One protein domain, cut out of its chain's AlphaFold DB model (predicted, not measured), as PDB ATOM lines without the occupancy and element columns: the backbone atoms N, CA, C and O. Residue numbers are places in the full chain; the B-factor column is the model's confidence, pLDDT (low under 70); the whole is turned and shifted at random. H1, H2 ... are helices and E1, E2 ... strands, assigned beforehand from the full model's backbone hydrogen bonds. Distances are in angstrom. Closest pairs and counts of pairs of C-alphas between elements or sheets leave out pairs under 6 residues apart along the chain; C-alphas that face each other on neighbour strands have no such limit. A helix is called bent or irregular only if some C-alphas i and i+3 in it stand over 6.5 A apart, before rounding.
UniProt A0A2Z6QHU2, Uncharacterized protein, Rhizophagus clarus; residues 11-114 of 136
ATOM      1  N   VAL A  11     102.181  87.458  89.754       94.12
ATOM      2  CA  VAL A  11     101.944  86.311  90.629       94.12
ATOM      3  C   VAL A  11     103.247  85.848  91.282       94.12
ATOM      4  O   VAL A  11     104.312  85.887  90.667       94.12
ATOM      5  N   SER A  12     103.186  85.415  92.537       94.12
ATOM      6  CA  SER A  12     104.342  84.841  93.229       94.12
ATOM      7  C   SER A  12     104.631  83.411  92.770       94.12
ATOM      8  O   SER A  12     103.729  82.632  92.454       94.12
ATOM      9  N   GLU A  13     105.911  83.038  92.757       94.56
ATOM     10  CA  GLU A  13     106.371  81.728  92.289       94.56
ATOM     11  C   GLU A  13     105.659  80.564  93.000       94.56
ATOM     12  O   GLU A  13     105.249  79.603  92.345       94.56
ATOM     13  N   ASN A  14     105.451  80.646  94.316       94.50
ATOM     14  CA  ASN A  14     104.778  79.595  95.079       94.50
ATOM     15  C   ASN A  14     103.333  79.340  94.621       94.50
ATOM     16  O   ASN A  14     102.933  78.183  94.502       94.50
ATOM     17  N   VAL A  15     102.576  80.386  94.272       93.69
ATOM     18  CA  VAL A  15     101.220  80.256  93.717       93.69
ATOM     19  C   VAL A  15     101.283  79.516  92.384       93.69
ATOM     20  O   VAL A  15     100.529  78.573  92.159       93.69
ATOM     21  N   THR A  16     102.235  79.865  91.519       92.69
ATOM     22  CA  THR A  16     102.376  79.200  90.213       92.69
ATOM     23  C   THR A  16     102.739  77.721  90.338       92.69
ATOM     24  O   THR A  16     102.166  76.886  89.636       92.69
ATOM     25  N   LYS A  17     103.631  77.381  91.281       93.44
ATOM     26  CA  LYS A  17     104.022  76.002  91.599       93.44
ATOM     27  C   LYS A  17     102.845  75.209  92.148       93.44
ATOM     28  O   LYS A  17     102.609  74.093  91.694       93.44
ATOM     29  N   HIS A  18     102.087  75.798  93.073       92.94
ATOM     30  CA  HIS A  18     100.896  75.180  93.650       92.94
ATOM     31  C   HIS A  18      99.851  74.836  92.577       92.94
ATOM     32  O   HIS A  18      99.254  73.763  92.600       92.94
ATOM     33  N   LEU A  19      99.687  75.716  91.589       89.81
ATOM     34  CA  LEU A  19      98.760  75.524  90.476       89.81
ATOM     35  C   LEU A  19      99.301  74.610  89.365       89.81
ATOM     36  O   LEU A  19      98.539  74.175  88.502       89.81
ATOM     37  N   GLY A  20     100.595  74.278  89.390       92.25
ATOM     38  CA  GLY A  20     101.251  73.492  88.345       92.25
ATOM     39  C   GLY A  20     101.364  74.234  87.011       92.25
ATOM     40  O   GLY A  20     101.382  73.599  85.958       92.25
ATOM     41  N   LEU A  21     101.409  75.570  87.042       91.50
ATOM     42  CA  LEU A  21     101.518  76.394  85.841       91.50
ATOM     43  C   LEU A  21     102.952  76.383  85.301       91.50
ATOM     44  O   LEU A  21     103.930  76.434  86.051       91.50
ATOM     45  N   LYS A  22     103.086  76.327  83.973       91.69
ATOM     46  CA  LYS A  22     104.389  76.256  83.309       91.69
ATOM     47  C   LYS A  22     104.991  77.652  83.148       91.69
ATOM     48  O   LYS A  22     104.529  78.436  82.328       91.69
ATOM     49  N   LEU A  23     106.057  77.919  83.896       92.94
ATOM     50  CA  LEU A  23     106.834  79.153  83.803       92.94
ATOM     51  C   LEU A  23     107.730  79.163  82.556       92.94
ATOM     52  O   LEU A  23     108.602  78.301  82.408       92.94
ATOM     53  N   ASP A  24     107.586  80.184  81.710       91.81
ATOM     54  CA  ASP A  24     108.561  80.508  80.673       91.81
ATOM     55  C   ASP A  24     109.641  81.451  81.221       91.81
ATOM     56  O   ASP A  24     109.463  82.665  81.350       91.81
ATOM     57  N   ARG A  25     110.808  80.872  81.519       90.00
ATOM     58  CA  ARG A  25     111.988  81.593  82.020       90.00
ATOM     59  C   ARG A  25     112.747  82.367  80.940       90.00
ATOM     60  O   ARG A  25     113.708  83.055  81.266       90.00
ATOM     61  N   LYS A  26     112.373  82.252  79.661       87.44
ATOM     62  CA  LYS A  26     113.003  83.023  78.575       87.44
ATOM     63  C   LYS A  26     112.444  84.446  78.491       87.44
ATOM     64  O   LYS A  26     113.156  85.351  78.065       87.44
ATOM     65  N   LYS A  27     111.198  84.655  78.927       82.06
ATOM     66  CA  LYS A  27     110.488  85.944  78.913       82.06
ATOM     67  C   LYS A  27     110.701  86.734  80.215       82.06
ATOM     68  O   LYS A  27     109.763  86.974  80.974       82.06
ATOM     69  N   ILE A  28     111.940  87.137  80.491       77.06
ATOM     70  CA  ILE A  28     112.261  87.933  81.688       77.06
ATOM     71  C   ILE A  28     112.034  89.417  81.405       77.06
ATOM     72  O   ILE A  28     112.709  90.015  80.570       77.06
ATOM     73  N   HIS A  29     111.126  90.024  82.162       71.88
ATOM     74  CA  HIS A  29     110.852  91.457  82.119       71.88
ATOM     75  C   HIS A  29     111.350  92.135  83.396       71.88
ATOM     76  O   HIS A  29     111.254  91.583  84.501       71.88
ATOM     77  N   ARG A  30     111.884  93.351  83.256       68.94
ATOM     78  CA  ARG A  30     112.245  94.184  84.406       68.94
ATOM     79  C   ARG A  30     111.010  94.953  84.858       68.94
ATOM     80  O   ARG A  30     110.414  95.672  84.061       68.94
ATOM     81  N   LEU A  31     110.649  94.818  86.129       67.38
ATOM     82  CA  LEU A  31     109.595  95.630  86.725       67.38
ATOM     83  C   LEU A  31     110.139  97.053  86.921       67.38
ATOM     84  O   LEU A  31     111.156  97.249  87.586       67.38
ATOM     85  N   ASN A  32     109.497  98.042  86.301       57.84
ATOM     86  CA  ASN A  32     109.811  99.459  86.491       57.84
ATOM     87  C   ASN A  32     108.769 100.063  87.451       57.84
ATOM     88  O   ASN A  32     107.584  99.783  87.301       57.84
ATOM     89  N   GLY A  33     109.192 100.883  88.420       54.31
ATOM     90  CA  GLY A  33     108.292 101.545  89.385       54.31
ATOM     91  C   GLY A  33     108.197 100.882  90.767       54.31
ATOM     92  O   GLY A  33     107.647 101.480  91.686       54.31
ATOM     93  N   VAL A  34     108.794  99.701  90.949       52.22
ATOM     94  CA  VAL A  34     109.019  99.086  92.267       52.22
ATOM     95  C   VAL A  34     110.387  99.547  92.790       52.22
ATOM     96  O   VAL A  34     111.364  99.584  92.041       52.22
ATOM     97  N   THR A  35     110.464  99.957  94.059       49.72
ATOM     98  CA  THR A  35     111.694 100.491  94.687       49.72
ATOM     99  C   THR A  35     112.802  99.443  94.826       49.72
ATOM    100  O   THR A  35     113.974  99.789  94.978       49.72
ATOM    101  N   SER A  36     112.461  98.161  94.714       44.25
ATOM    102  CA  SER A  36     113.394  97.049  94.601       44.25
ATOM    103  C   SER A  36     113.543  96.613  93.141       44.25
ATOM    104  O   SER A  36     112.593  96.564  92.364       44.25
ATOM    105  N   LYS A  37     114.780  96.289  92.751       49.75
ATOM    106  CA  LYS A  37     115.154  95.708  91.452       49.75
ATOM    107  C   LYS A  37     114.629  94.269  91.324       49.75
ATOM    108  O   LYS A  37     115.408  93.336  91.137       49.75
ATOM    109  N   SER A  38     113.326  94.073  91.468       60.53
ATOM    110  CA  SER A  38     112.678  92.774  91.361       60.53
ATOM    111  C   SER A  38     112.649  92.379  89.889       60.53
ATOM    112  O   SER A  38     111.794  92.810  89.114       60.53
ATOM    113  N   HIS A  39     113.644  91.604  89.467       70.94
ATOM    114  CA  HIS A  39     113.578  90.912  88.189       70.94
ATOM    115  C   HIS A  39     112.479  89.852  88.284       70.94
ATOM    116  O   HIS A  39     112.448  89.076  89.241       70.94
ATOM    117  N   SER A  40     111.578  89.818  87.301       83.94
ATOM    118  CA  SER A  40     110.688  88.666  87.162       83.94
ATOM    119  C   SER A  40     111.523  87.401  86.917       83.94
ATOM    120  O   SER A  40     112.577  87.443  86.283       83.94
ATOM    121  N   LEU A  41     111.053  86.265  87.423       90.44
ATOM    122  CA  LEU A  41     111.609  84.942  87.132       90.44
ATOM    123  C   LEU A  41     111.269  84.474  85.710       90.44
ATOM    124  O   LEU A  41     111.868  83.526  85.202       90.44
ATOM    125  N   GLY A  42     110.283  85.116  85.092       92.25
ATOM    126  CA  GLY A  42     109.740  84.791  83.786       92.25
ATOM    127  C   GLY A  42     108.271  85.185  83.706       92.25
ATOM    128  O   GLY A  42     107.769  85.955  84.532       92.25
ATOM    129  N   MET A  43     107.584  84.615  82.727       92.94
ATOM    130  CA  MET A  43     106.170  84.858  82.467       92.94
ATOM    131  C   MET A  43     105.417  83.532  82.371       92.94
ATOM    132  O   MET A  43     105.988  82.509  81.988       92.94
ATOM    133  N   ILE A  44     104.141  83.543  82.735       93.81
ATOM    134  CA  ILE A  44     103.214  82.456  82.431       93.81
ATOM    135  C   ILE A  44     102.186  82.995  81.455       93.81
ATOM    136  O   ILE A  44     101.542  84.009  81.723       93.81
ATOM    137  N   ASP A  45     102.035  82.280  80.349       90.94
ATOM    138  CA  ASP A  45     101.041  82.588  79.337       90.94
ATOM    139  C   ASP A  45      99.700  81.943  79.725       90.94
ATOM    140  O   ASP A  45      99.663  80.810  80.214       90.94
ATOM    141  N   SER A  46      98.592  82.631  79.445       90.44
ATOM    142  CA  SER A  46      97.228  82.084  79.554       90.44
ATOM    143  C   SER A  46      96.833  81.577  80.952       90.44
ATOM    144  O   SER A  46      96.264  80.493  81.090       90.44
ATOM    145  N   VAL A  47      97.093  82.360  82.001       93.06
ATOM    146  CA  VAL A  47      96.580  82.080  83.352       93.06
ATOM    147  C   VAL A  47      95.064  82.327  83.380       93.06
ATOM    148  O   VAL A  47      94.647  83.458  83.122       93.06
ATOM    149  N   PRO A  48      94.226  81.322  83.705       93.62
ATOM    150  CA  PRO A  48      92.790  81.520  83.846       93.62
ATOM    151  C   PRO A  48      92.456  82.206  85.167       93.62
ATOM    152  O   PRO A  48      92.786  81.709  86.245       93.62
ATOM    153  N   VAL A  49      91.746  83.326  85.078       93.44
ATOM    154  CA  VAL A  49      91.172  84.026  86.227       93.44
ATOM    155  C   VAL A  49      89.667  84.077  86.058       93.44
ATOM    156  O   VAL A  49      89.165  84.691  85.115       93.44
ATOM    157  N   THR A  50      88.953  83.434  86.976       93.12
ATOM    158  CA  THR A  50      87.492  83.441  87.002       93.12
ATOM    159  C   THR A  50      86.995  84.492  87.984       93.12
ATOM    160  O   THR A  50      87.431  84.524  89.135       93.12
ATOM    161  N   ILE A  51      86.073  85.334  87.527       90.25
ATOM    162  CA  ILE A  51      85.285  86.243  88.361       90.25
ATOM    163  C   ILE A  51      83.825  85.797  88.345       90.25
ATOM    164  O   ILE A  51      83.331  85.331  87.319       90.25
ATOM    165  N   ASP A  52      83.152  85.915  89.485       91.50
ATOM    166  CA  ASP A  52      81.776  85.460  89.685       91.50
ATOM    167  C   ASP A  52      81.083  86.351  90.730       91.50
ATOM    168  O   ASP A  52      81.713  86.758  91.710       91.50
ATOM    169  N   ASP A  53      79.809  86.680  90.506       89.88
ATOM    170  CA  ASP A  53      78.962  87.440  91.443       89.88
ATOM    171  C   ASP A  53      77.745  86.640  91.955       89.88
ATOM    172  O   ASP A  53      76.777  87.202  92.469       89.88
ATOM    173  N   GLY A  54      77.772  85.317  91.793       90.06
ATOM    174  CA  GLY A  54      76.688  84.384  92.088       90.06
ATOM    175  C   GLY A  54      75.606  84.304  91.006       90.06
ATOM    176  O   GLY A  54      74.813  83.360  91.013       90.06
ATOM    177  N   LYS A  55      75.555  85.260  90.069       90.81
ATOM    178  CA  LYS A  55      74.597  85.277  88.952       90.81
ATOM    179  C   LYS A  55      75.285  85.094  87.605       90.81
ATOM    180  O   LYS A  55      74.771  84.385  86.741       90.81
ATOM    181  N   ASN A  56      76.413  85.762  87.419       91.19
ATOM    182  CA  ASN A  56      77.229  85.733  86.224       91.19
ATOM    183  C   ASN A  56      78.650  85.309  86.596       91.19
ATOM    184  O   ASN A  56      79.197  85.769  87.595       91.19
ATOM    185  N   SER A  57      79.258  84.502  85.729       91.75
ATOM    186  CA  SER A  57      80.669  84.144  85.789       91.75
ATOM    187  C   SER A  57      81.336  84.367  84.442       91.75
ATOM    188  O   SER A  57      80.699  84.251  83.386       91.75
ATOM    189  N   ASP A  58      82.622  84.696  84.483       92.56
ATOM    190  CA  ASP A  58      83.472  84.743  83.301       92.56
ATOM    191  C   ASP A  58      84.908  84.362  83.663       92.56
ATOM    192  O   ASP A  58      85.382  84.639  84.767       92.56
ATOM    193  N   THR A  59      85.597  83.737  82.713       94.44
ATOM    194  CA  THR A  59      87.004  83.355  82.831       94.44
ATOM    195  C   THR A  59      87.814  84.098  81.782       94.44
ATOM    196  O   THR A  59      87.555  84.021  80.577       94.44
ATOM    197  N   ILE A  60      88.832  84.813  82.250       93.88
ATOM    198  CA  ILE A  60      89.737  85.601  81.420       93.88
ATOM    199  C   ILE A  60      91.114  84.952  81.490       93.88
ATOM    200  O   ILE A  60      91.656  84.746  82.576       93.88
ATOM    201  N   LEU A  61      91.657  84.616  80.321       94.06
ATOM    202  CA  LEU A  61      93.030  84.148  80.165       94.06
ATOM    203  C   LEU A  61      93.924  85.361  79.923       94.06
ATOM    204  O   LEU A  61      93.631  86.156  79.032       94.06
ATOM    205  N   ASP A  62      95.006  85.491  80.683       94.31
ATOM    206  CA  ASP A  62      95.986  86.557  80.461       94.31
ATOM    207  C   ASP A  62      97.402  86.132  80.862       94.31
ATOM    208  O   ASP A  62      97.613  85.080  81.469       94.31
ATOM    209  N   GLU A  63      98.379  86.955  80.503       93.81
ATOM    210  CA  GLU A  63      99.781  86.766  80.856       93.81
ATOM    211  C   GLU A  63     100.094  87.324  82.250       93.81
ATOM    212  O   GLU A  63      99.602  88.379  82.659       93.81
ATOM    213  N   PHE A  64     100.946  86.613  82.989       94.12
ATOM    214  CA  PHE A  64     101.374  87.015  84.327       94.12
ATOM    215  C   PHE A  64     102.891  87.003  84.443       94.12
ATOM    216  O   PHE A  64     103.553  86.023  84.095       94.12
ATOM    217  N   LEU A  65     103.439  88.070  85.017       93.69
ATOM    218  CA  LEU A  65     104.827  88.105  85.451       93.69
ATOM    219  C   LEU A  65     104.973  87.330  86.753       93.69
ATOM    220  O   LEU A  65     104.233  87.555  87.712       93.69
ATOM    221  N   VAL A  66     105.960  86.444  86.797       93.44
ATOM    222  CA  VAL A  66     106.240  85.656  87.994       93.44
ATOM    223  C   VAL A  66     107.364  86.306  88.771       93.44
ATOM    224  O   VAL A  66     108.437  86.551  88.222       93.44
ATOM    225  N   ILE A  67     107.132  86.575  90.050       92.25
ATOM    226  CA  ILE A  67     108.147  87.116  90.958       92.25
ATOM    227  C   ILE A  67     108.589  86.056  91.973       92.25
ATOM    228  O   ILE A  67     107.830  85.116  92.237       92.25
ATOM    229  N   PRO A  68     109.800  86.175  92.547       92.44
ATOM    230  CA  PRO A  68     110.216  85.318  93.652       92.44
ATOM    231  C   PRO A  68     109.203  85.343  94.801       92.44
ATOM    232  O   PRO A  68     108.611  86.381  95.087       92.44
ATOM    233  N   THR A  69     109.013  84.200  95.460       92.62
ATOM    234  CA  THR A  69     108.228  84.124  96.698       92.62
ATOM    235  C   THR A  69     108.931  84.916  97.796       92.62
ATOM    236  O   THR A  69     110.113  84.690  98.058       92.62
ATOM    237  N   GLU A  70     108.203  85.829  98.432       91.19
ATOM    238  CA  GLU A  70     108.658  86.521  99.638       91.19
ATOM    239  C   GLU A  70     108.311  85.702 100.885       91.19
ATOM    240  O   GLU A  70     107.471  84.801 100.838       91.19
ATOM    241  N   TYR A  71     108.957  86.008 102.006       92.56
ATOM    242  CA  TYR A  71     108.754  85.317 103.277       92.56
ATOM    243  C   TYR A  71     108.548  86.345 104.386       92.56
ATOM    244  O   TYR A  71     109.161  87.412 104.351       92.56
ATOM    245  N   ASP A  72     107.690  86.029 105.353       93.12
ATOM    246  CA  ASP A  72     107.570  86.827 106.574       93.12
ATOM    247  C   ASP A  72     108.755  86.591 107.528       93.12
ATOM    248  O   ASP A  72     109.612  85.733 107.293       93.12
ATOM    249  N   ASP A  73     108.789  87.332 108.638       95.12
ATOM    250  CA  ASP A  73     109.849  87.230 109.653       95.12
ATOM    251  C   ASP A  73     109.956  85.827 110.290       95.12
ATOM    252  O   ASP A  73     110.984  85.485 110.874       95.12
ATOM    253  N   ASN A  74     108.915  84.995 110.162       95.19
ATOM    254  CA  ASN A  74     108.886  83.617 110.654       95.19
ATOM    255  C   ASN A  74     109.294  82.596 109.577       95.19
ATOM    256  O   ASN A  74     109.245  81.390 109.825       95.19
ATOM    257  N   GLY A  75     109.665  83.050 108.376       93.62
ATOM    258  CA  GLY A  75     110.001  82.195 107.241       93.62
ATOM    259  C   GLY A  75     108.787  81.566 106.556       93.62
ATOM    260  O   GLY A  75     108.943  80.602 105.804       93.62
ATOM    261  N   LYS A  76     107.571  82.069 106.797       95.44
ATOM    262  CA  LYS A  76     106.367  81.612 106.099       95.44
ATOM    263  C   LYS A  76     106.263  82.300 104.744       95.44
ATOM    264  O   LYS A  76     106.398  83.515 104.648       95.44
ATOM    265  N   GLU A  77     105.961  81.521 103.709       93.56
ATOM    266  CA  GLU A  77     105.744  82.048 102.363       93.56
ATOM    267  C   GLU A  77     104.604  83.078 102.318       93.56
ATOM    268  O   GLU A  77     103.498  82.847 102.825       93.56
ATOM    269  N   LEU A  78     104.862  84.190 101.633       92.00
ATOM    270  CA  LEU A  78     103.889  85.214 101.291       92.00
ATOM    271  C   LEU A  78     103.480  85.054  99.826       92.00
ATOM    272  O   LEU A  78     104.287  85.185  98.904       92.00
ATOM    273  N   SER A  79     102.197  84.770  99.614       93.12
ATOM    274  CA  SER A  79     101.615  84.624  98.281       93.12
ATOM    275  C   SER A  79     101.085  85.955  97.766       93.12
ATOM    276  O   SER A  79     100.310  86.628  98.449       93.12
ATOM    277  N   LEU A  80     101.439  86.295  96.528       91.44
ATOM    278  CA  LEU A  80     100.994  87.509  95.859       91.44
ATOM    279  C   LEU A  80     100.262  87.173  94.560       91.44
ATOM    280  O   LEU A  80     100.720  86.359  93.761       91.44
ATOM    281  N   PHE A  81      99.131  87.842  94.345       92.69
ATOM    282  CA  PHE A  81      98.366  87.781  93.105       92.69
ATOM    283  C   PHE A  81      97.763  89.161  92.823       92.69
ATOM    284  O   PHE A  81      96.889  89.634  93.565       92.69
ATOM    285  N   ILE A  82      98.262  89.835  91.790       92.19
ATOM    286  CA  ILE A  82      97.854  91.185  91.400       92.19
ATOM    287  C   ILE A  82      97.372  91.182  89.953       92.19
ATOM    288  O   ILE A  82      98.060  90.686  89.066       92.19
ATOM    289  N   LEU A  83      96.206  91.779  89.733       92.94
ATOM    290  CA  LEU A  83      95.606  91.998  88.425       92.94
ATOM    291  C   LEU A  83      95.934  93.418  87.966       92.94
ATOM    292  O   LEU A  83      95.399  94.384  88.520       92.94
ATOM    293  N   GLY A  84      96.830  93.525  86.986       91.94
ATOM    294  CA  GLY A  84      97.229  94.793  86.378       91.94
ATOM    295  C   GLY A  84      96.195  95.316  85.380       91.94
ATOM    296  O   GLY A  84      95.168  94.680  85.129       91.94
ATOM    297  N   THR A  85      96.470  96.473  84.784       91.56
ATOM    298  CA  THR A  85      95.561  97.135  83.840       91.56
ATOM    299  C   THR A  85      95.304  96.304  82.591       91.56
ATOM    300  O   THR A  85      94.174  96.303  82.118       91.56
ATOM    301  N   GLN A  86      96.283  95.541  82.089       92.06
ATOM    302  CA  GLN A  86      96.080  94.648  80.939       92.06
ATOM    303  C   GLN A  86      94.943  93.646  81.186       92.06
ATOM    304  O   GLN A  86      93.997  93.576  80.398       92.06
ATOM    305  N   TRP A  87      94.971  92.957  82.329       94.88
ATOM    306  CA  TRP A  87      93.912  92.019  82.695       94.88
ATOM    307  C   TRP A  87      92.575  92.731  82.888       94.88
ATOM    308  O   TRP A  87      91.541  92.254  82.425       94.88
ATOM    309  N   GLN A  88      92.587  93.905  83.526       93.12
ATOM    310  CA  GLN A  88      91.379  94.709  83.736       93.12
ATOM    311  C   GLN A  88      90.743  95.125  82.397       93.12
ATOM    312  O   GLN A  88      89.525  95.036  82.239       93.12
ATOM    313  N   TYR A  89      91.542  95.516  81.400       92.50
ATOM    314  CA  TYR A  89      91.045  95.805  80.053       92.50
ATOM    315  C   TYR A  89      90.443  94.568  79.385       92.50
ATOM    316  O   TYR A  89      89.351  94.659  78.826       92.50
ATOM    317  N   HIS A  90      91.093  93.405  79.489       93.44
ATOM    318  CA  HIS A  90      90.537  92.147  78.977       93.44
ATOM    319  C   HIS A  90      89.234  91.738  79.682       93.44
ATOM    320  O   HIS A  90      88.361  91.137  79.054       93.44
ATOM    321  N   ALA A  91      89.073  92.106  80.953       92.12
ATOM    322  CA  ALA A  91      87.845  91.903  81.712       92.12
ATOM    323  C   ALA A  91      86.693  92.830  81.282       92.12
ATOM    324  O   ALA A  91      85.560  92.629  81.716       92.12
ATOM    325  N   GLY A  92      86.955  93.851  80.460       93.19
ATOM    326  CA  GLY A  92      85.970  94.891  80.164       93.19
ATOM    327  C   GLY A  92      85.626  95.705  81.410       93.19
ATOM    328  O   GLY A  92      84.451  95.952  81.681       93.19
ATOM    329  N   TRP A  93      86.641  96.044  82.214       89.44
ATOM    330  CA  TRP A  93      86.422  96.758  83.468       89.44
ATOM    331  C   TRP A  93      85.797  98.143  83.249       89.44
ATOM    332  O   TRP A  93      86.117  98.858  82.297       89.44
ATOM    333  N   GLU A  94      84.934  98.533  84.180       86.75
ATOM    334  CA  GLU A  94      84.388  99.884  84.290       86.75
ATOM    335  C   GLU A  94      85.051 100.621  85.465       86.75
ATOM    336  O   GLU A  94      85.455  99.973  86.439       86.75
ATOM    337  N   PRO A  95      85.146 101.968  85.427       79.38
ATOM    338  CA  PRO A  95      85.682 102.752  86.534       79.38
ATOM    339  C   PRO A  95      85.063 102.359  87.876       79.38
ATOM    340  O   PRO A  95      83.853 102.148  87.974       79.38
ATOM    341  N   LEU A  96      85.887 102.308  88.925       79.12
ATOM    342  CA  LEU A  96      85.418 101.945  90.256       79.12
ATOM    343  C   LEU A  96      84.423 102.996  90.771       79.12
ATOM    344  O   LEU A  96      84.801 104.125  91.087       79.12
ATOM    345  N   VAL A  97      83.154 102.617  90.901       79.00
ATOM    346  CA  VAL A  97      82.095 103.482  91.437       79.00
ATOM    347  C   VAL A  97      81.576 102.864  92.727       79.00
ATOM    348  O   VAL A  97      81.229 101.689  92.757       79.00
ATOM    349  N   LYS A  98      81.521 103.652  93.810       82.75
ATOM    350  CA  LYS A  98      80.981 103.233  95.123       82.75
ATOM    351  C   LYS A  98      81.639 101.973  95.719       82.75
ATOM    352  O   LYS A  98      81.009 101.258  96.488       82.75
ATOM    353  N   GLY A  99      82.908 101.725  95.398       83.50
ATOM    354  CA  GLY A  99      83.614 100.536  95.880       83.50
ATOM    355  C   GLY A  99      83.199  99.248  95.169       83.50
ATOM    356  O   GLY A  99      83.438  98.175  95.695       83.50
ATOM    357  N   GLU A 100      82.585  99.322  93.991       87.50
ATOM    358  CA  GLU A 100      82.249  98.150  93.184       87.50
ATOM    359  C   GLU A 100      83.247  98.009  92.037       87.50
ATOM    360  O   GLU A 100      83.485  98.962  91.290       87.50
ATOM    361  N   PHE A 101      83.814  96.814  91.885       88.38
ATOM    362  CA  PHE A 101      84.486  96.423  90.657       88.38
ATOM    363  C   PHE A 101      83.449  95.839  89.704       88.38
ATOM    364  O   PHE A 101      82.736  94.897  90.058       88.38
ATOM    365  N   LYS A 102      83.368  96.397  88.499       91.62
ATOM    366  CA  LYS A 102      82.462  95.930  87.454       91.62
ATOM    367  C   LYS A 102      83.258  95.526  86.238       91.62
ATOM    368  O   LYS A 102      84.141  96.260  85.802       91.62
ATOM    369  N   ALA A 103      82.922  94.361  85.710       92.50
ATOM    370  CA  ALA A 103      83.470  93.823  84.481       92.50
ATOM    371  C   ALA A 103      82.306  93.480  83.556       92.50
ATOM    372  O   ALA A 103      81.449  92.667  83.917       92.50
ATOM    373  N   THR A 104      82.260  94.117  82.389       92.88
ATOM    374  CA  THR A 104      81.213  93.898  81.391       92.88
ATOM    375  C   THR A 104      81.817  93.254  80.151       92.88
ATOM    376  O   THR A 104      82.583  93.872  79.412       92.88
ATOM    377  N   ARG A 105      81.434  92.004  79.880       90.62
ATOM    378  CA  ARG A 105      81.906  91.238  78.723       90.62
ATOM    379  C   ARG A 105      80.773  90.394  78.154       90.62
ATOM    380  O   ARG A 105      79.965  89.830  78.885       90.62
ATOM    381  N   ASN A 106      80.676  90.335  76.824       88.19
ATOM    382  CA  ASN A 106      79.635  89.578  76.111       88.19
ATOM    383  C   ASN A 106      78.193  89.909  76.560       88.19
ATOM    384  O   ASN A 106      77.342  89.025  76.645       88.19
ATOM    385  N   GLY A 107      77.925  91.177  76.890       88.06
ATOM    386  CA  GLY A 107      76.612  91.631  77.365       88.06
ATOM    387  C   GLY A 107      76.251  91.187  78.788       88.06
ATOM    388  O   GLY A 107      75.131  91.433  79.230       88.06
ATOM    389  N   LYS A 108      77.176  90.545  79.510       90.56
ATOM    390  CA  LYS A 108      77.040  90.205  80.927       90.56
ATOM    391  C   LYS A 108      77.903  91.142  81.755       90.56
ATOM    392  O   LYS A 108      79.059  91.370  81.415       90.56
ATOM    393  N   THR A 109      77.345  91.632  82.853       93.44
ATOM    394  CA  THR A 109      78.074  92.431  83.839       93.44
ATOM    395  C   THR A 109      78.211  91.624  85.118       93.44
ATOM    396  O   THR A 109      77.210  91.139  85.648       93.44
ATOM    397  N   ILE A 110      79.446  91.487  85.589       92.19
ATOM    398  CA  ILE A 110      79.800  90.869  86.866       92.19
ATOM    399  C   ILE A 110      80.150  92.003  87.821       92.19
ATOM    400  O   ILE A 110      81.017  92.823  87.511       92.19
ATOM    401  N   THR A 111      79.458  92.074  88.958       90.69
ATOM    402  CA  THR A 111      79.701  93.111  89.973       90.69
ATOM    403  C   THR A 111      80.269  92.492  91.240       90.69
ATOM    404  O   THR A 111      79.571  91.784  91.958       90.69
ATOM    405  N   ILE A 112      81.528  92.806  91.546       86.75
ATOM    406  CA  ILE A 112      82.196  92.369  92.773       86.75
ATOM    407  C   ILE A 112      82.286  93.568  93.725       86.75
ATOM    408  O   ILE A 112      82.978  94.544  93.412       86.75
ATOM    409  N   PRO A 113      81.634  93.530  94.899       85.38
ATOM    410  CA  PRO A 113      81.830  94.561  95.907       85.38
ATOM    411  C   PRO A 113      83.267  94.483  96.442       85.38
ATOM    412  O   PRO A 113      83.699  93.459  96.971       85.38
ATOM    413  N   LEU A 114      84.023  95.572  96.320       80.19
ATOM    414  CA  LEU A 114      85.321  95.713  96.964       80.19
ATOM    415  C   LEU A 114      85.104  96.227  98.388       80.19
ATOM    416  O   LEU A 114      84.799  97.398  98.618       80.19
TER     417      LEU A 114
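Overview. This is residues 11 to 114 of the 136 residues of an uncharacterized protein of Rhizophagus clarus (UniProt A0A2Z6QHU2). A small sheet of three strands, E3, E4 and E5, sits by the turn end of a long, bent two-stranded hairpin, E1 and E2. H2 packs between E2 and that sheet, H1 packs by the other end of the hairpin, and residues 32 to 37 stick out. The 104 printed residues hold, in order, H1 E1 E2 H2 E3 E4 E5; both sheets, E3 - E4 - E5 and E1 - E2, are antiparallel, and the class is mixed. The whole is only just loose, close to compact, with a radius of gyration of the C-alphas of 15.5 A and spans of 41 by 31 by 27 A.

Along the chain. Look first at E3, residues 93 to 97, E4, residues 100 to 105, and E5, residues 108 to 113, which ends at C-alpha 113 (81.830, 94.561, 95.907). E1, residues 42 to 52, covers 28.6 A, and E2, residues 57 to 67, covers 28.1 A. Find H1, residues 13 to 19, from C-alpha 13 (106.371, 81.728, 92.289), and H2 at residues 85 to 90.

Arrangement. E3, E4 and E5 form a meander, each strand the antiparallel neighbour of the one before: see N 94 and O 102 at 2.9 A, and N 103 and O 110 at 3.0 A. H2 is on this sheet at a height of 8.8 A; its closest C-alpha pair with E2 is Trp 87 and Asp 62, 6.3 A. In the hairpin E1 and E2, N 49 and O 60 are 2.9 A apart; E1 bends by 60 degrees at residue 45, E2 by 63 degrees at residue 63. The closest C-alphas of E1 and E5 are Asp 52 and Ile 110, 6.4 A; those of H1 and E2 are Glu 13 and Val 66, 5.8 A. H1 and H2 are apart. In both helices every O i to N i+4 pair is within hydrogen-bond range.

Size, cuts and confidence. The farthest C-alphas, Asn 74 and Gly 107, are 47.1 A apart. The printed part has no cut; H1 to E1 and E2 to H2 are long links. Residues 30 to 38 are under pLDDT 70.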